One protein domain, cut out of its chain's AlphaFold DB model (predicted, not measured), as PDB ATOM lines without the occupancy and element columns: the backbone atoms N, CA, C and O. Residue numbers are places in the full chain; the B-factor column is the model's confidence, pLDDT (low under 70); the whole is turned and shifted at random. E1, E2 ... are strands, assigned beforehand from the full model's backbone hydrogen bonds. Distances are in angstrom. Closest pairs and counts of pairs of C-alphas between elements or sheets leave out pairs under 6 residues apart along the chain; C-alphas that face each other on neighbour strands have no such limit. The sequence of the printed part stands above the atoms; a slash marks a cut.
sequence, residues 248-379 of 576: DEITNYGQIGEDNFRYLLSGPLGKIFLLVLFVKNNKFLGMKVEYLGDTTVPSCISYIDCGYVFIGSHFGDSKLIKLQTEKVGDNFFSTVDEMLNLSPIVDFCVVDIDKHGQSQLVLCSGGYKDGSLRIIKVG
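AT A GLANCE: This is residues 248 to 379 of the 576 residues of the protein "MMS1_N domain-containing protein" of Neocallimastix californiae (UniProt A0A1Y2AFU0). Three antiparallel sheets follow one another along a rod: two twisted four-stranded sheets, E1 to E4 and E5 to E8, lie partly face to face with their strands crossed, and a smaller sheet, E9 to E11, extends the model beyond them. The long hairpin E3 and E4 reaches toward one end of the rod, and the link between E9 and E10 lies at the other. The printed part has 132 residues, no named helix and eleven strands, E1 to E11 in chain order, each sheet keeping that order; the class is all strand. The whole is loose, with a radius of gyration of the C-alphas of 18.8 A and spans of 71 by 27 by 23 A.

IN THESE COORDINATES: In the first sheet, E1 is residues 252 to 256, E2 262 to 266, E3 271 to 280 and E4 283 to 294. E3 is 29.4 A long and E4 32.3 A; C-alpha 252 is at (-37.169, -37.421, 22.187). In the second, E5 is residues 300 to 303, E6 308 to 312, E7 318 to 328, 19.2 A long, and E8 331 to 339, 19.7 A long. In the third, E9 is residues 345 to 351, 16.5 A long, E10 360 to 365, 15.0 A, and E11 372 to 376, ending with C-alpha 376 at (-40.488, -7.547, 29.642).

HOW THE PARTS SIT: The strongly twisted sheet E1 E2 E3 E4 is a meander, each strand the antiparallel neighbour of the one before. E1 and E2 have N 254 and O 264 within hydrogen-bond range at 2.9 A, E2 and E3 have N 265 and O 273 at 2.9 A, and E3 and E4 have N 274 and O 290 at 2.8 A. E4 bends by 57 degrees at residue 286. The sheet E5 E6 E7 E8, also a strongly twisted meander, makes a sandwich, two sheets face to face, with the first: the facing parts are 9.3 A apart centre to centre, and the strands of the one stand at 56 degrees to those of the other. The closest C-alphas of E1 and E5 are those of Gly 254 and Ile 301, 4.8 A apart; those of E4 and E8 are Gly 293 and Asn 331, 4.3 A apart. E5 and E6 have N 302 and O 310 at 2.9 A, E6 and E7 N 311 and O 319 at 2.8 A, and E7 and E8 N 322 and O 334 at 2.8 A. E7 bends by 124 degrees at residue 325 and E8 by 64 degrees at residue 336. The sheet E9 E10 E11 is a third meander, with N 349 and O 362 at 2.9 A and N 363 and O 374 at 2.8 A. E8 and E9 are apart.

THE WHOLE: The two C-alphas farthest apart, those of Asn 281 and Lys 355, are 71.3 A apart. The printed part has no cut. No link is long. The mean pLDDT of the printed part is 91.4, and no printed residue is under 70.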
ATOM      1  N   ASP A 248     -27.933 -43.019  29.563       90.62
ATOM      2  CA  ASP A 248     -28.805 -41.864  29.751       90.62
ATOM      3  C   ASP A 248     -30.199 -42.183  29.196       90.62
ATOM      4  O   ASP A 248     -30.318 -42.765  28.117       90.62
ATOM      5  N   GLU A 249     -31.243 -41.764  29.912       91.69
ATOM      6  CA  GLU A 249     -32.624 -41.832  29.428       91.69
ATOM      7  C   GLU A 249     -32.806 -40.953  28.181       91.69
ATOM      8  O   GLU A 249     -32.300 -39.830  28.124       91.69
ATOM      9  N   ILE A 250     -33.569 -41.449  27.204       94.25
ATOM     10  CA  ILE A 250     -33.934 -40.730  25.982       94.25
ATOM     11  C   ILE A 250     -35.422 -40.370  26.030       94.25
ATOM     12  O   ILE A 250     -36.272 -41.243  26.192       94.25
ATOM     13  N   THR A 251     -35.736 -39.089  25.848       91.62
ATOM     14  CA  THR A 251     -37.105 -38.549  25.862       91.62
ATOM     15  C   THR A 251     -37.639 -38.234  24.469       91.62
ATOM     16  O   THR A 251     -38.845 -38.297  24.245       91.62
ATOM     17  N   ASN A 252     -36.767 -37.874  23.521       92.88
ATOM     18  CA  ASN A 252     -37.169 -37.421  22.187       92.88
ATOM     19  C   ASN A 252     -36.172 -37.879  21.117       92.88
ATOM     20  O   ASN A 252     -35.007 -38.165  21.405       92.88
ATOM     21  N   TYR A 253     -36.630 -37.893  19.865       94.81
ATOM     22  CA  TYR A 253     -35.800 -38.174  18.699       94.81
ATOM     23  C   TYR A 253     -36.158 -37.270  17.512       94.81
ATOM     24  O   TYR A 253     -37.237 -36.681  17.463       94.81
ATOM     25  N   GLY A 254     -35.252 -37.200  16.538       93.12
ATOM     26  CA  GLY A 254     -35.489 -36.628  15.215       93.12
ATOM     27  C   GLY A 254     -34.598 -37.312  14.182       93.12
ATOM     28  O   GLY A 254     -33.392 -37.439  14.386       93.12
ATOM     29  N   GLN A 255     -35.173 -37.788  13.077       91.88
ATOM     30  CA  GLN A 255     -34.396 -38.372  11.978       91.88
ATOM     31  C   GLN A 255     -33.562 -37.287  11.284       91.88
ATOM     32  O   GLN A 255     -34.053 -36.175  11.095       91.88
ATOM     33  N   ILE A 256     -32.322 -37.604  10.897       88.94
ATOM     34  CA  ILE A 256     -31.424 -36.680  10.190       88.94
ATOM     35  C   ILE A 256     -30.882 -37.298   8.899       88.94
ATOM     36  O   ILE A 256     -30.609 -38.495   8.840       88.94
ATOM     37  N   GLY A 257     -30.650 -36.452   7.893       76.50
ATOM     38  CA  GLY A 257     -30.030 -36.850   6.629       76.50
ATOM     39  C   GLY A 257     -30.949 -37.604   5.658       76.50
ATOM     40  O   GLY A 257     -31.943 -38.223   6.030       76.50
ATOM     41  N   GLU A 258     -30.587 -37.546   4.377       72.62
ATOM     42  CA  GLU A 258     -31.324 -38.155   3.257       72.62
ATOM     43  C   GLU A 258     -31.253 -39.693   3.243       72.62
ATOM     44  O   GLU A 258     -32.105 -40.361   2.663       72.62
ATOM     45  N   ASP A 259     -30.244 -40.265   3.902       75.56
ATOM     46  CA  ASP A 259     -29.995 -41.704   4.014       75.56
ATOM     47  C   ASP A 259     -30.986 -42.424   4.938       75.56
ATOM     48  O   ASP A 259     -31.069 -43.646   4.897       75.56
ATOM     49  N   ASN A 260     -31.758 -41.691   5.749       82.38
ATOM     50  CA  ASN A 260     -32.754 -42.213   6.697       82.38
ATOM     51  C   ASN A 260     -32.200 -43.140   7.809       82.38
ATOM     52  O   ASN A 260     -32.972 -43.593   8.656       82.38
ATOM     53  N   PHE A 261     -30.889 -43.397   7.859       88.94
ATOM     54  CA  PHE A 261     -30.233 -44.314   8.805       88.94
ATOM     55  C   PHE A 261     -29.576 -43.615  10.003       88.94
ATOM     56  O   PHE A 261     -28.847 -44.247  10.771       88.94
ATOM     57  N   ARG A 262     -29.819 -42.313  10.171       93.12
ATOM     58  CA  ARG A 262     -29.266 -41.495  11.249       93.12
ATOM     59  C   ARG A 262     -30.386 -40.782  11.996       93.12
ATOM     60  O   ARG A 262     -31.310 -40.241  11.392       93.12
ATOM     61  N   TYR A 263     -30.295 -40.782  13.318       95.50
ATOM     62  CA  TYR A 263     -31.281 -40.181  14.209       95.50
ATOM     63  C   TYR A 263     -30.556 -39.431  15.318       95.50
ATOM     64  O   TYR A 263     -29.656 -39.978  15.951       95.50
ATOM     65  N   LEU A 264     -30.958 -38.193  15.581       96.44
ATOM     66  CA  LEU A 264     -30.619 -37.538  16.835       96.44
ATOM     67  C   LEU A 264     -31.579 -38.017  17.916       96.44
ATOM     68  O   LEU A 264     -32.784 -38.107  17.683       96.44
ATOM     69  N   LEU A 265     -31.031 -38.299  19.090       96.44
ATOM     70  CA  LEU A 265     -31.748 -38.626  20.314       96.44
ATOM     71  C   LEU A 265     -31.417 -37.555  21.359       96.44
ATOM     72  O   LEU A 265     -30.288 -37.060  21.380       96.44
ATOM     73  N   SER A 266     -32.348 -37.225  22.250       95.31
ATOM     74  CA  SER A 266     -32.058 -36.364  23.403       95.31
ATOM     75  C   SER A 266     -32.592 -36.925  24.707       95.31
ATOM     76  O   SER A 266     -33.661 -37.533  24.728       95.31
ATOM     77  N   GLY A 267     -31.860 -36.668  25.792       92.00
ATOM     78  CA  GLY A 267     -32.288 -36.980  27.155       92.00
ATOM     79  C   GLY A 267     -32.877 -35.782  27.912       92.00
ATOM     80  O   GLY A 267     -32.735 -34.637  27.466       92.00
ATOM     81  N   PRO A 268     -33.461 -36.012  29.104       91.19
ATOM     82  CA  PRO A 268     -34.223 -35.005  29.856       91.19
ATOM     83  C   PRO A 268     -33.372 -33.828  30.361       91.19
ATOM     84  O   PRO A 268     -33.901 -32.775  30.703       91.19
ATOM     85  N   LEU A 269     -32.044 -33.984  30.394       91.50
ATOM     86  CA  LEU A 269     -31.088 -32.937  30.766       91.50
ATOM     87  C   LEU A 269     -30.478 -32.207  29.554       91.50
ATOM     88  O   LEU A 269     -29.510 -31.471  29.716       91.50
ATOM     89  N   GLY A 270     -31.009 -32.396  28.343       92.25
ATOM     90  CA  GLY A 270     -30.565 -31.690  27.134       92.25
ATOM     91  C   GLY A 270     -29.248 -32.172  26.517       92.25
ATOM     92  O   GLY A 270     -28.688 -31.475  25.668       92.25
ATOM     93  N   LYS A 271     -28.779 -33.366  26.899       95.31
ATOM     94  CA  LYS A 271     -27.757 -34.115  26.154       95.31
ATOM     95  C   LYS A 271     -28.313 -34.517  24.787       95.31
ATOM     96  O   LYS A 271     -29.432 -35.029  24.728       95.31
ATOM     97  N   ILE A 272     -27.524 -34.361  23.724       96.31
ATOM     98  CA  ILE A 272     -27.804 -34.889  22.382       96.31
ATOM     99  C   ILE A 272     -26.880 -36.072  22.082       96.31
ATOM    100  O   ILE A 272     -25.668 -36.015  22.305       96.31
ATOM    101  N   PHE A 273     -27.448 -37.110  21.475       96.31
ATOM    102  CA  PHE A 273     -26.735 -38.254  20.922       96.31
ATOM    103  C   PHE A 273     -27.094 -38.463  19.449       96.31
ATOM    104  O   PHE A 273     -28.177 -38.092  19.004       96.31
ATOM    105  N   LEU A 274     -26.199 -39.105  18.706       95.94
ATOM    106  CA  LEU A 274     -26.402 -39.585  17.346       95.94
ATOM    107  C   LEU A 274     -26.496 -41.112  17.357       95.94
ATOM    108  O   LEU A 274     -25.519 -41.793  17.659       95.94
ATOM    109  N   LEU A 275     -27.660 -41.644  16.994       96.12
ATOM    110  CA  LEU A 275     -27.866 -43.046  16.652       96.12
ATOM    111  C   LEU A 275     -27.601 -43.235  15.150       96.12
ATOM    112  O   LEU A 275     -28.267 -42.623  14.313       96.12
ATOM    113  N   VAL A 276     -26.644 -44.100  14.813       95.06
ATOM    114  CA  VAL A 276     -26.309 -44.503  13.439       95.06
ATOM    115  C   VAL A 276     -26.658 -45.975  13.251       95.06
ATOM    116  O   VAL A 276     -26.242 -46.821  14.046       95.06
ATOM    117  N   LEU A 277     -27.389 -46.291  12.182       94.00
ATOM    118  CA  LEU A 277     -27.709 -47.659  11.781       94.00
ATOM    119  C   LEU A 277     -26.763 -48.097  10.656       94.00
ATOM    120  O   LEU A 277     -26.671 -47.451   9.613       94.00
ATOM    121  N   PHE A 278     -26.063 -49.213  10.843       93.06
ATOM    122  CA  PHE A 278     -25.186 -49.777   9.823       93.06
ATOM    123  C   PHE A 278     -25.999 -50.664   8.880       93.06
ATOM    124  O   PHE A 278     -26.500 -51.720   9.272       93.06
ATOM    125  N   VAL A 279     -26.114 -50.238   7.625       89.94
ATOM    126  CA  VAL A 279     -26.914 -50.907   6.592       89.94
ATOM    127  C   VAL A 279     -26.024 -51.291   5.415       89.94
ATOM    128  O   VAL A 279     -25.213 -50.494   4.947       89.94
ATOM    129  N   LYS A 280     -26.176 -52.520   4.911       89.00
ATOM    130  CA  LYS A 280     -25.459 -53.016   3.728       89.00
ATOM    131  C   LYS A 280     -26.376 -53.896   2.893       89.00
ATOM    132  O   LYS A 280     -27.052 -54.768   3.430       89.00
ATOM    133  N   ASN A 281     -26.389 -53.689   1.576       86.25
ATOM    134  CA  ASN A 281     -27.237 -54.428   0.631       86.25
ATOM    135  C   ASN A 281     -28.714 -54.476   1.090       86.25
ATOM    136  O   ASN A 281     -29.339 -55.536   1.093       86.25
ATOM    137  N   ASN A 282     -29.238 -53.327   1.534       83.38
ATOM    138  CA  ASN A 282     -30.587 -53.132   2.081       83.38
ATOM    139  C   ASN A 282     -30.922 -53.942   3.352       83.38
ATOM    140  O   ASN A 282     -32.087 -54.027   3.730       83.38
ATOM    141  N   LYS A 283     -29.921 -54.506   4.040       86.12
ATOM    142  CA  LYS A 283     -30.084 -55.210   5.318       86.12
ATOM    143  C   LYS A 283     -29.397 -54.461   6.454       86.12
ATOM    144  O   LYS A 283     -28.283 -53.965   6.293       86.12
ATOM    145  N   PHE A 284     -30.060 -54.424   7.604       90.81
ATOM    146  CA  PHE A 284     -29.480 -53.986   8.868       90.81
ATOM    147  C   PHE A 284     -28.351 -54.942   9.301       90.81
ATOM    148  O   PHE A 284     -28.484 -56.159   9.166       90.81
ATOM    149  N   LEU A 285     -27.242 -54.391   9.802       92.94
ATOM    150  CA  LEU A 285     -26.095 -55.137  10.345       92.94
ATOM    151  C   LEU A 285     -25.829 -54.851  11.831       92.94
ATOM    152  O   LEU A 285     -25.149 -55.635  12.489       92.94
ATOM    153  N   GLY A 286     -26.308 -53.719  12.343       94.00
ATOM    154  CA  GLY A 286     -26.070 -53.263  13.707       94.00
ATOM    155  C   GLY A 286     -26.294 -51.760  13.848       94.00
ATOM    156  O   GLY A 286     -26.615 -51.076  12.876       94.00
ATOM    157  N   MET A 287     -26.102 -51.233  15.052       95.75
ATOM    158  CA  MET A 287     -26.266 -49.808  15.352       95.75
ATOM    159  C   MET A 287     -25.240 -49.326  16.382       95.75
ATOM    160  O   MET A 287     -24.677 -50.130  17.124       95.75
ATOM    161  N   LYS A 288     -25.004 -48.012  16.437       95.88
ATOM    162  CA  LYS A 288     -24.147 -47.356  17.435       95.88
ATOM    163  C   LYS A 288     -24.762 -46.028  17.869       95.88
ATOM    164  O   LYS A 288     -25.317 -45.318  17.038       95.88
ATOM    165  N   VAL A 289     -24.607 -45.686  19.147       96.06
ATOM    166  CA  VAL A 289     -24.897 -44.353  19.692       96.06
ATOM    167  C   VAL A 289     -23.584 -43.635  20.008       96.06
ATOM    168  O   VAL A 289     -22.666 -44.234  20.569       96.06
ATOM    169  N   GLU A 290     -23.494 -42.354  19.658       94.75
ATOM    170  CA  GLU A 290     -22.378 -41.457  19.982       94.75
ATOM    171  C   GLU A 290     -22.912 -40.168  20.624       94.75
ATOM    172  O   GLU A 290     -23.927 -39.637  20.187       94.75
ATOM    173  N   TYR A 291     -22.262 -39.649  21.667       95.56
ATOM    174  CA  TYR A 291     -22.662 -38.384  22.298       95.56
ATOM    175  C   TYR A 291     -22.146 -37.187  21.490       95.56
ATOM    176  O   TYR A 291     -20.956 -37.122  21.176       95.56
ATOM    177  N   LEU A 292     -23.036 -36.239  21.171       96.06
ATOM    178  CA  LEU A 292     -22.701 -35.056  20.375       96.06
ATOM    179  C   LEU A 292     -22.436 -33.797  21.206       96.06
ATOM    180  O   LEU A 292     -21.723 -32.923  20.723       96.06
ATOM    181  N   GLY A 293     -23.016 -33.660  22.398       95.38
ATOM    182  CA  GLY A 293     -22.919 -32.425  23.184       95.38
ATOM    183  C   GLY A 293     -24.205 -32.056  23.917       95.38
ATOM    184  O   GLY A 293     -25.182 -32.806  23.900       95.38
ATOM    185  N   ASP A 294     -24.216 -30.874  24.530       94.75
ATOM    186  CA  ASP A 294     -25.338 -30.343  25.313       94.75
ATOM    187  C   ASP A 294     -25.996 -29.118  24.655       94.75
ATOM    188  O   ASP A 294     -25.321 -28.207  24.172       94.75
ATOM    189  N   THR A 295     -27.333 -29.079  24.673       94.44
ATOM    190  CA  THR A 295     -28.168 -27.934  24.254       94.44
ATOM    191  C   THR A 295     -29.302 -27.690  25.265       94.44
ATOM    192  O   THR A 295     -29.306 -28.310  26.330       94.44
ATOM    193  N   THR A 296     -30.248 -26.792  24.971       94.12
ATOM    194  CA  THR A 296     -31.503 -26.631  25.743       94.12
ATOM    195  C   THR A 296     -32.242 -27.970  25.908       94.12
ATOM    196  O   THR A 296     -32.106 -28.844  25.057       94.12
ATOM    197  N   VAL A 297     -33.031 -28.164  26.968       95.25
ATOM    198  CA  VAL A 297     -33.864 -29.368  27.155       95.25
ATOM    199  C   VAL A 297     -34.901 -29.468  26.022       95.25
ATOM    200  O   VAL A 297     -35.815 -28.637  25.984       95.25
ATOM    201  N   PRO A 298     -34.809 -30.441  25.090       94.81
ATOM    202  CA  PRO A 298     -35.694 -30.475  23.935       94.81
ATOM    203  C   PRO A 298     -37.093 -30.969  24.295       94.81
ATOM    204  O   PRO A 298     -37.262 -31.893  25.085       94.81
ATOM    205  N   SER A 299     -38.098 -30.392  23.648       93.31
ATOM    206  CA  SER A 299     -39.438 -30.970  23.496       93.31
ATOM    207  C   SER A 299     -39.604 -31.640  22.126       93.31
ATOM    208  O   SER A 299     -40.383 -32.583  21.983       93.31
ATOM    209  N   CYS A 300     -38.853 -31.190  21.116       92.69
ATOM    210  CA  CYS A 300     -38.785 -31.813  19.797       92.69
ATOM    211  C   CYS A 300     -37.451 -31.532  19.086       92.69
ATOM    212  O   CYS A 300     -36.795 -30.517  19.321       92.69
ATOM    213  N   ILE A 301     -37.080 -32.430  18.171       94.88
ATOM    214  CA  ILE A 301     -35.910 -32.301  17.298       94.88
ATOM    215  C   ILE A 301     -36.392 -32.378  15.851       94.88
ATOM    216  O   ILE A 301     -37.107 -33.310  15.486       94.88
ATOM    217  N   SER A 302     -35.967 -31.434  15.016       92.06
ATOM    218  CA  SER A 302     -36.241 -31.445  13.581       92.06
ATOM    219  C   SER A 302     -34.974 -31.221  12.760       92.06
ATOM    220  O   SER A 302     -34.277 -30.227  12.944       92.06
ATOM    221  N   TYR A 303     -34.711 -32.107  11.800       90.75
ATOM    222  CA  TYR A 303     -33.729 -31.872  10.746       90.75
ATOM    223  C   TYR A 303     -34.315 -30.995   9.640       90.75
ATOM    224  O   TYR A 303     -35.361 -31.324   9.081       90.75
ATOM    225  N   ILE A 304     -33.602 -29.922   9.291       85.81
ATOM    226  CA  ILE A 304     -33.959 -29.039   8.180       85.81
ATOM    227  C   ILE A 304     -33.336 -29.582   6.895       85.81
ATOM    228  O   ILE A 304     -33.989 -30.265   6.115       85.81
ATOM    229  N   ASP A 305     -32.057 -29.268   6.695       82.69
ATOM    230  CA  ASP A 305     -31.237 -29.634   5.549       82.69
ATOM    231  C   ASP A 305     -29.766 -29.273   5.834       82.69
ATOM    232  O   ASP A 305     -29.481 -28.478   6.732       82.69
ATOM    233  N   CYS A 306     -28.816 -29.819   5.071       84.06
ATOM    234  CA  CYS A 306     -27.385 -29.512   5.139       84.06
ATOM    235  C   CYS A 306     -26.782 -29.586   6.561       84.06
ATOM    236  O   CYS A 306     -25.852 -28.839   6.872       84.06
ATOM    237  N   GLY A 307     -27.312 -30.427   7.455       87.19
ATOM    238  CA  GLY A 307     -26.880 -30.494   8.858       87.19
ATOM    239  C   GLY A 307     -27.417 -29.387   9.779       87.19
ATOM    240  O   GLY A 307     -26.986 -29.319  10.928       87.19
ATOM    241  N   TYR A 308     -28.330 -28.524   9.323       90.62
ATOM    242  CA  TYR A 308     -29.097 -27.642  10.208       90.62
ATOM    243  C   TYR A 308     -30.220 -28.426  10.894       90.62
ATOM    244  O   TYR A 308     -30.944 -29.188  10.249       90.62
ATOM    245  N   VAL A 309     -30.374 -28.218  12.201       93.25
ATOM    246  CA  VAL A 309     -31.363 -28.889  13.050       93.25
ATOM    247  C   VAL A 309     -32.018 -27.849  13.955       93.25
ATOM    248  O   VAL A 309     -31.331 -27.079  14.624       93.25
ATOM    249  N   PHE A 310     -33.345 -27.827  13.992       94.19
ATOM    250  CA  PHE A 310     -34.116 -27.034  14.939       94.19
ATOM    251  C   PHE A 310     -34.418 -27.865  16.194       94.19
ATOM    252  O   PHE A 310     -35.020 -28.938  16.117       94.19
ATOM    253  N   ILE A 311     -34.000 -27.351  17.348       95.75
ATOM    254  CA  ILE A 311     -34.267 -27.895  18.678       95.75
ATOM    255  C   ILE A 311     -35.363 -27.040  19.311       95.75
ATOM    256  O   ILE A 311     -35.107 -25.929  19.782       95.75
ATOM    257  N   GLY A 312     -36.593 -27.549  19.308       95.12
ATOM    258  CA  GLY A 312     -37.693 -26.929  20.037       95.12
ATOM    259  C   GLY A 312     -37.598 -27.254  21.523       95.12
ATOM    260  O   GLY A 312     -37.237 -28.374  21.881       95.12
ATOM    261  N   SER A 313     -37.939 -26.297  22.384       95.25
ATOM    262  CA  SER A 313     -38.013 -26.492  23.832       95.25
ATOM    263  C   SER A 313     -39.293 -25.906  24.432       95.25
ATOM    264  O   SER A 313     -39.786 -24.856  24.011       95.25
ATOM    265  N   HIS A 314     -39.806 -26.592  25.457       94.31
ATOM    266  CA  HIS A 314     -40.825 -26.067  26.365       94.31
ATOM    267  C   HIS A 314     -40.203 -25.278  27.531       94.31
ATOM    268  O   HIS A 314     -40.767 -24.264  27.931       94.31
ATOM    269  N   PHE A 315     -39.045 -25.720  28.044       93.94
ATOM    270  CA  PHE A 315     -38.430 -25.251  29.295       93.94
ATOM    271  C   PHE A 315     -37.286 -24.237  29.118       93.94
ATOM    272  O   PHE A 315     -36.818 -23.686  30.111       93.94
ATOM    273  N   GLY A 316     -36.821 -24.007  27.891       93.81
ATOM    274  CA  GLY A 316     -35.719 -23.097  27.577       93.81
ATOM    275  C   GLY A 316     -35.875 -22.430  26.215       93.81
ATOM    276  O   GLY A 316     -36.856 -22.661  25.504       93.81
ATOM    277  N   ASP A 317     -34.919 -21.573  25.854       95.19
ATOM    278  CA  ASP A 317     -34.879 -20.935  24.533       95.19
ATOM    279  C   ASP A 317     -34.652 -21.996  23.447       95.19
ATOM    280  O   ASP A 317     -33.722 -22.798  23.537       95.19
ATOM    281  N   SER A 318     -35.499 -22.008  22.415       95.50
ATOM    282  CA  SER A 318     -35.397 -22.978  21.313       95.50
ATOM    283  C   SER A 318     -34.254 -22.590  20.375       95.50
ATOM    284  O   SER A 318     -34.064 -21.407  20.106       95.50
ATOM    285  N   LYS A 319     -33.487 -23.554  19.855       93.94
ATOM    286  CA  LYS A 319     -32.207 -23.271  19.177       93.94
ATOM    287  C   LYS A 319     -32.151 -23.841  17.768       93.94
ATOM    288  O   LYS A 319     -32.478 -25.006  17.549       93.94
ATOM    289  N   LEU A 320     -31.662 -23.048  16.821       93.31
ATOM    290  CA  LEU A 320     -31.177 -23.550  15.542       93.31
ATOM    291  C   LEU A 320     -29.709 -23.944  15.723       93.31
ATOM    292  O   LEU A 320     -28.872 -23.089  16.002       93.31
ATOM    293  N   ILE A 321     -29.387 -25.226  15.563       94.19
ATOM    294  CA  ILE A 321     -28.013 -25.733  15.622       94.19
ATOM    295  C   ILE A 321     -27.544 -26.209  14.245       94.19
ATOM    296  O   ILE A 321     -28.335 -26.606  13.387       94.19
ATOM    297  N   LYS A 322     -26.230 -26.190  14.043       93.31
ATOM    298  CA  LYS A 322     -25.538 -26.711  12.866       93.31
ATOM    299  C   LYS A 322     -24.607 -27.832  13.304       93.31
ATOM    300  O   LYS A 322     -23.648 -27.573  14.028       93.31
ATOM    301  N   LEU A 323     -24.889 -29.056  12.864       93.62
ATOM    302  CA  LEU A 323     -24.018 -30.216  13.058       93.62
ATOM    303  C   LEU A 323     -22.676 -29.995  12.342       93.62
ATOM    304  O   LEU A 323     -22.650 -29.474  11.222       93.62
ATOM    305  N   GLN A 324     -21.578 -30.403  12.979       92.25
ATOM    306  CA  GLN A 324     -20.215 -30.270  12.462       92.25
ATOM    307  C   GLN A 324     -19.434 -31.587  12.591       92.25
ATOM    308  O   GLN A 324     -19.700 -32.401  13.473       92.25
ATOM    309  N   THR A 325     -18.465 -31.800  11.697       89.75
ATOM    310  CA  THR A 325     -17.580 -32.982  11.715       89.75
ATOM    311  C   THR A 325     -16.517 -32.890  12.813       89.75
ATOM    312  O   THR A 325     -16.094 -33.904  13.362       89.75
ATOM    313  N   GLU A 326     -16.086 -31.670  13.130       90.81
ATOM    314  CA  GLU A 326     -15.116 -31.365  14.181       90.81
ATOM    315  C   GLU A 326     -15.823 -30.759  15.402       90.81
ATOM    316  O   GLU A 326     -16.965 -30.302  15.320       90.81
ATOM    317  N   LYS A 327     -15.146 -30.770  16.555       90.56
ATOM    318  CA  LYS A 327     -15.686 -30.201  17.792       90.56
ATOM    319  C   LYS A 327     -15.560 -28.677  17.828       90.56
ATOM    320  O   LYS A 327     -14.480 -28.130  17.623       90.56
ATOM    321  N   VAL A 328     -16.645 -28.013  18.214       88.81
ATOM    322  CA  VAL A 328     -16.701 -26.591  18.566       88.81
ATOM    323  C   VAL A 328     -16.827 -26.494  20.086       88.81
ATOM    324  O   VAL A 328     -17.913 -26.626  20.651       88.81
ATOM    325  N   GLY A 329     -15.690 -26.323  20.764       88.62
ATOM    326  CA  GLY A 329     -15.613 -26.531  22.212       88.62
ATOM    327  C   GLY A 329     -15.858 -28.003  22.545       88.62
ATOM    328  O   GLY A 329     -15.207 -28.882  21.983       88.62
ATOM    329  N   ASP A 330     -16.815 -28.286  23.426       89.69
ATOM    330  CA  ASP A 330     -17.163 -29.660  23.802       89.69
ATOM    331  C   ASP A 330     -18.161 -30.339  22.843       89.69
ATOM    332  O   ASP A 330     -18.192 -31.574  22.778       89.69
ATOM    333  N   ASN A 331     -18.911 -29.554  22.057       93.88
ATOM    334  CA  ASN A 331     -20.011 -30.012  21.202       93.88
ATOM    335  C   ASN A 331     -19.566 -30.290  19.750       93.88
ATOM    336  O   ASN A 331     -18.775 -29.553  19.172       93.88
ATOM    337  N   PHE A 332     -20.171 -31.284  19.098       95.44
ATOM    338  CA  PHE A 332     -20.108 -31.537  17.646       95.44
ATOM    339  C   PHE A 332     -21.149 -30.713  16.854       95.44
ATOM    340  O   PHE A 332     -21.630 -31.107  15.790       95.44
ATOM    341  N   PHE A 333     -21.558 -29.566  17.396       95.19
ATOM    342  CA  PHE A 333     -22.478 -28.636  16.753       95.19
ATOM    343  C   PHE A 333     -22.286 -27.218  17.291       95.19
ATOM    344  O   PHE A 333     -21.916 -27.020  18.447       95.19
ATOM    345  N   SER A 334     -22.596 -26.230  16.456       93.62
ATOM    346  CA  SER A 334     -22.633 -24.813  16.830       93.62
ATOM    347  C   SER A 334     -24.069 -24.300  16.829       93.62
ATOM    348  O   SER A 334     -24.807 -24.569  15.876       93.62
ATOM    349  N   THR A 335     -24.459 -23.510  17.827       92.50
ATOM    350  CA  THR A 335     -25.682 -22.701  17.729       92.50
ATOM    351  C   THR A 335     -25.535 -21.664  16.615       92.50
ATOM    352  O   THR A 335     -24.465 -21.083  16.435       92.50
ATOM    353  N   VAL A 336     -26.611 -21.464  15.859       91.12
ATOM    354  CA  VAL A 336     -26.721 -20.523  14.737       91.12
ATOM    355  C   VAL A 336     -27.646 -19.365  15.107       91.12
ATOM    356  O   VAL A 336     -27.332 -18.220  14.803       91.12
ATOM    357  N   ASP A 337     -28.766 -19.674  15.767       87.94
ATOM    358  CA  ASP A 337     -29.785 -18.715  16.205       87.94
ATOM    359  C   ASP A 337     -30.556 -19.263  17.426       87.94
ATOM    360  O   ASP A 337     -30.615 -20.483  17.631       87.94
ATOM    361  N   GLU A 338     -31.145 -18.375  18.232       88.88
ATOM    362  CA  GLU A 338     -31.881 -18.708  19.462       88.88
ATOM    363  C   GLU A 338     -33.221 -17.955  19.542       88.88
ATOM    364  O   GLU A 338     -33.281 -16.730  19.644       88.88
ATOM    365  N   MET A 339     -34.324 -18.705  19.545       90.25
ATOM    366  CA  MET A 339     -35.679 -18.179  19.666       90.25
ATOM    367  C   MET A 339     -36.110 -18.131  21.136       90.25
ATOM    368  O   MET A 339     -36.328 -19.165  21.776       90.25
ATOM    369  N   LEU A 340     -36.286 -16.905  21.637       92.12
ATOM    370  CA  LEU A 340     -36.607 -16.619  23.035       92.12
ATOM    371  C   LEU A 340     -37.916 -17.276  23.505       92.12
ATOM    372  O   LEU A 340     -38.995 -17.039  22.951       92.12
ATOM    373  N   ASN A 341     -37.823 -18.025  24.599       92.88
ATOM    374  CA  ASN A 341     -38.927 -18.655  25.304       92.88
ATOM    375  C   ASN A 341     -39.124 -18.011  26.689       92.88
ATOM    376  O   ASN A 341     -38.192 -17.537  27.336       92.88
ATOM    377  N   LEU A 342     -40.378 -17.975  27.133       94.94
ATOM    378  CA  LEU A 342     -40.784 -17.489  28.457       94.94
ATOM    379  C   LEU A 342     -41.415 -18.610  29.298       94.94
ATOM    380  O   LEU A 342     -41.735 -18.399  30.464       94.94
ATOM    381  N   SER A 343     -41.651 -19.773  28.692       93.69
ATOM    382  CA  SER A 343     -42.399 -20.888  29.257       93.69
ATOM    383  C   SER A 343     -41.493 -21.878  30.009       93.69
ATOM    384  O   SER A 343     -40.317 -21.994  29.664       93.69
ATOM    385  N   PRO A 344     -42.036 -22.600  31.006       95.38
ATOM    386  CA  PRO A 344     -43.203 -22.197  31.796       95.38
ATOM    387  C   PRO A 344     -42.916 -20.882  32.542       95.38
ATOM    388  O   PRO A 344     -41.803 -20.681  33.016       95.38
ATOM    389  N   ILE A 345     -43.908 -19.992  32.659       96.38
ATOM    390  CA  ILE A 345     -43.842 -18.877  33.621       96.38
ATOM    391  C   ILE A 345     -44.337 -19.449  34.947       96.38
ATOM    392  O   ILE A 345     -45.501 -19.834  35.046       96.38
ATOM    393  N   VAL A 346     -43.446 -19.545  35.931       96.62
ATOM    394  CA  VAL A 346     -43.730 -20.144  37.244       96.62
ATOM    395  C   VAL A 346     -44.254 -19.096  38.227       96.62
ATOM    396  O   VAL A 346     -45.150 -19.385  39.014       96.62
ATOM    397  N   ASP A 347     -43.718 -17.877  38.156       97.19
ATOM    398  CA  ASP A 347     -44.116 -16.722  38.969       97.19
ATOM    399  C   ASP A 347     -43.772 -15.415  38.228       97.19
ATOM    400  O   ASP A 347     -42.945 -15.422  37.308       97.19
ATOM    401  N   PHE A 348     -44.391 -14.294  38.608       96.19
ATOM    402  CA  PHE A 348     -44.034 -12.973  38.090       96.19
ATOM    403  C   PHE A 348     -44.380 -11.820  39.039       96.19
ATOM    404  O   PHE A 348     -45.352 -11.867  39.791       96.19
ATOM    405  N   CYS A 349     -43.641 -10.716  38.919       95.25
ATOM    406  CA  CYS A 349     -43.970  -9.455  39.579       95.25
ATOM    407  C   CYS A 349     -43.944  -8.262  38.609       95.25
ATOM    408  O   CYS A 349     -43.360  -8.318  37.523       95.25
ATOM    409  N   VAL A 350     -44.610  -7.176  39.009       93.12
ATOM    410  CA  VAL A 350     -44.644  -5.896  38.285       93.12
ATOM    411  C   VAL A 350     -43.770  -4.891  39.032       93.12
ATOM    412  O   VAL A 350     -43.980  -4.664  40.222       93.12
ATOM    413  N   VAL A 351     -42.808  -4.276  38.343       90.62
ATOM    414  CA  VAL A 351     -41.838  -3.333  38.927       90.62
ATOM    415  C   VAL A 351     -41.562  -2.153  37.992       90.62
ATOM    416  O   VAL A 351     -41.409  -2.332  36.790       90.62
ATOM    417  N   ASP A 352     -41.442  -0.942  38.535       86.12
ATOM    418  CA  ASP A 352     -40.889   0.221  37.823       86.12
ATOM    419  C   ASP A 352     -39.430   0.403  38.265       86.12
ATOM    420  O   ASP A 352     -39.132   1.138  39.210       86.12
ATOM    421  N   ILE A 353     -38.528  -0.357  37.633       77.50
ATOM    422  CA  ILE A 353     -37.095  -0.400  37.982       77.50
ATOM    423  C   ILE A 353     -36.457   0.983  37.798       77.50
ATOM    424  O   ILE A 353     -35.675   1.432  38.638       77.50
ATOM    425  N   ASP A 354     -36.829   1.660  36.713       78.56
ATOM    426  CA  ASP A 354     -36.220   2.913  36.266       78.56
ATOM    427  C   ASP A 354     -36.898   4.155  36.894       78.56
ATOM    428  O   ASP A 354     -36.410   5.276  36.750       78.56
ATOM    429  N   LYS A 355     -37.999   3.963  37.642       80.06
ATOM    430  CA  LYS A 355     -38.816   5.010  38.293       80.06
ATOM    431  C   LYS A 355     -39.327   6.068  37.311       80.06
ATOM    432  O   LYS A 355     -39.344   7.265  37.608       80.06
ATOM    433  N   HIS A 356     -39.722   5.625  36.121       76.62
ATOM    434  CA  HIS A 356     -40.204   6.480  35.029       76.62
ATOM    435  C   HIS A 356     -41.720   6.357  34.796       76.62
ATOM    436  O   HIS A 356     -42.233   6.838  33.787       76.62
ATOM    437  N   GLY A 357     -42.450   5.706  35.708       77.19
ATOM    438  CA  GLY A 357     -43.862   5.363  35.536       77.19
ATOM    439  C   GLY A 357     -44.086   4.216  34.545       77.19
ATOM    440  O   GLY A 357     -45.223   3.961  34.150       77.19
ATOM    441  N   GLN A 358     -43.018   3.527  34.125       78.56
ATOM    442  CA  GLN A 358     -43.067   2.442  33.149       78.56
ATOM    443  C   GLN A 358     -42.918   1.095  33.849       78.56
ATOM    444  O   GLN A 358     -41.812   0.582  34.033       78.56
ATOM    445  N   SER A 359     -44.062   0.517  34.217       83.94
ATOM    446  CA  SER A 359     -44.163  -0.835  34.765       83.94
ATOM    447  C   SER A 359     -43.583  -1.887  33.817       83.94
ATOM    448  O   SER A 359     -43.921  -1.943  32.634       83.94
ATOM    449  N   GLN A 360     -42.744  -2.754  34.370       89.25
ATOM    450  CA  GLN A 360     -42.050  -3.847  33.698       89.25
ATOM    451  C   GLN A 360     -42.434  -5.157  34.384       89.25
ATOM    452  O   GLN A 360     -42.664  -5.181  35.595       89.25
ATOM    453  N   LEU A 361     -42.510  -6.246  33.622       92.25
ATOM    454  CA  LEU A 361     -42.739  -7.581  34.175       92.25
ATOM    455  C   LEU A 361     -41.396  -8.268  34.385       92.25
ATOM    456  O   LEU A 361     -40.616  -8.369  33.438       92.25
ATOM    457  N   VAL A 362     -41.152  -8.776  35.590       94.69
ATOM    458  CA  VAL A 362     -40.056  -9.712  35.869       94.69
ATOM    459  C   VAL A 362     -40.676 -11.088  36.069       94.69
ATOM    460  O   VAL A 362     -41.542 -11.257  36.924       94.69
ATOM    461  N   LEU A 363     -40.262 -12.049  35.245       96.06
ATOM    462  CA  LEU A 363     -40.790 -13.412  35.202       96.06
ATOM    463  C   LEU A 363     -39.748 -14.406  35.719       96.06
ATOM    464  O   LEU A 363     -38.585 -14.339  35.317       96.06
ATOM    465  N   CYS A 364     -40.192 -15.378  36.512       97.25
ATOM    466  CA  CYS A 364     -39.484 -16.634  36.738       97.25
ATOM    467  C   CYS A 364     -39.892 -17.611  35.626       97.25
ATOM    468  O   CYS A 364     -41.023 -18.100  35.622       97.25
ATOM    469  N   SER A 365     -38.992 -17.865  34.674       96.94
ATOM    470  CA  SER A 365     -39.267 -18.619  33.445       96.94
ATOM    471  C   SER A 365     -38.389 -19.862  33.304       96.94
ATOM    472  O   SER A 365     -37.229 -19.869  33.708       96.94
ATOM    473  N   GLY A 366     -38.907 -20.886  32.630       95.38
ATOM    474  CA  GLY A 366     -38.134 -22.060  32.226       95.38
ATOM    475  C   GLY A 366     -38.077 -23.175  33.270       95.38
ATOM    476  O   GLY A 366     -38.833 -23.188  34.242       95.38
ATOM    477  N   GLY A 367     -37.190 -24.148  33.058       92.69
ATOM    478  CA  GLY A 367     -37.047 -25.309  33.939       92.69
ATOM    479  C   GLY A 367     -35.712 -26.040  33.799       92.69
ATOM    480  O   GLY A 367     -34.960 -25.830  32.850       92.69
ATOM    481  N   TYR A 368     -35.420 -26.918  34.762       90.75
ATOM    482  CA  TYR A 368     -34.161 -27.668  34.854       90.75
ATOM    483  C   TYR A 368     -32.932 -26.746  34.728       90.75
ATOM    484  O   TYR A 368     -32.795 -25.809  35.514       90.75
ATOM    485  N   LYS A 369     -32.042 -26.993  33.756       92.62
ATOM    486  CA  LYS A 369     -30.841 -26.178  33.505       92.62
ATOM    487  C   LYS A 369     -31.107 -24.873  32.740       92.62
ATOM    488  O   LYS A 369     -30.228 -24.021  32.705       92.62
ATOM    489  N   ASP A 370     -32.297 -24.717  32.157       94.56
ATOM    490  CA  ASP A 370     -32.691 -23.560  31.340       94.56
ATOM    491  C   ASP A 370     -33.551 -22.534  32.126       94.56
ATOM    492  O   ASP A 370     -34.079 -21.568  31.564       94.56
ATOM    493  N   GLY A 371     -33.686 -22.723  33.446       95.31
ATOM    494  CA  GLY A 371     -34.357 -21.783  34.348       95.31
ATOM    495  C   GLY A 371     -33.703 -20.395  34.328       95.31
ATOM    496  O   GLY A 371     -32.488 -20.260  34.468       95.31
ATOM    497  N   SER A 372     -34.508 -19.351  34.141       95.81
ATOM    498  CA  SER A 372     -34.041 -17.991  33.852       95.81
ATOM    499  C   SER A 372     -35.000 -16.915  34.374       95.81
ATOM    500  O   SER A 372     -36.211 -17.115  34.454       95.81
ATOM    501  N   LEU A 373     -34.461 -15.735  34.696       95.62
ATOM    502  CA  LEU A 373     -35.268 -14.533  34.920       95.62
ATOM    503  C   LEU A 373     -35.416 -13.769  33.602       95.62
ATOM    504  O   LEU A 373     -34.422 -13.514  32.920       95.62
ATOM    505  N   ARG A 374     -36.645 -13.387  33.241       93.31
ATOM    506  CA  ARG A 374     -36.943 -12.643  32.003       93.31
ATOM    507  C   ARG A 374     -37.596 -11.309  32.347       93.31
ATOM    508  O   ARG A 374     -38.508 -11.270  33.166       93.31
ATOM    509  N   ILE A 375     -37.145 -10.222  31.719       90.88
ATOM    510  CA  ILE A 375     -37.701  -8.875  31.925       90.88
ATOM    511  C   ILE A 375     -38.412  -8.429  30.648       90.88
ATOM    512  O   ILE A 375     -37.782  -8.328  29.596       90.88
ATOM    513  N   ILE A 376     -39.708  -8.131  30.738       89.50
ATOM    514  CA  ILE A 376     -40.488  -7.547  29.642       89.50
ATOM    515  C   ILE A 376     -40.720  -6.065  29.945       89.50
ATOM    516  O   ILE A 376     -41.411  -5.720  30.907       89.50
ATOM    517  N   LYS A 377     -40.162  -5.194  29.098       84.69
ATOM    518  CA  LYS A 377     -40.462  -3.754  29.063       84.69
ATOM    519  C   LYS A 377     -41.387  -3.455  27.877       84.69
ATOM    520  O   LYS A 377     -41.259  -4.086  26.829       84.69
ATOM    521  N   VAL A 378     -42.294  -2.488  28.017       79.56
ATOM    522  CA  VAL A 378     -43.139  -2.014  26.904       79.56
ATOM    523  C   VAL A 378     -42.436  -0.854  26.200       79.56
ATOM    524  O   VAL A 378     -42.304   0.223  26.772       79.56
ATOM    525  N   GLY A 379     -41.994  -1.070  24.959       73.81
ATOM    526  CA  GLY A 379     -41.310  -0.064  24.139       73.81
ATOM    527  C   GLY A 379     -40.019  -0.590  23.506       73.81
ATOM    528  O   GLY A 379     -39.690  -1.768  23.626       73.81
TER     529      GLY A 379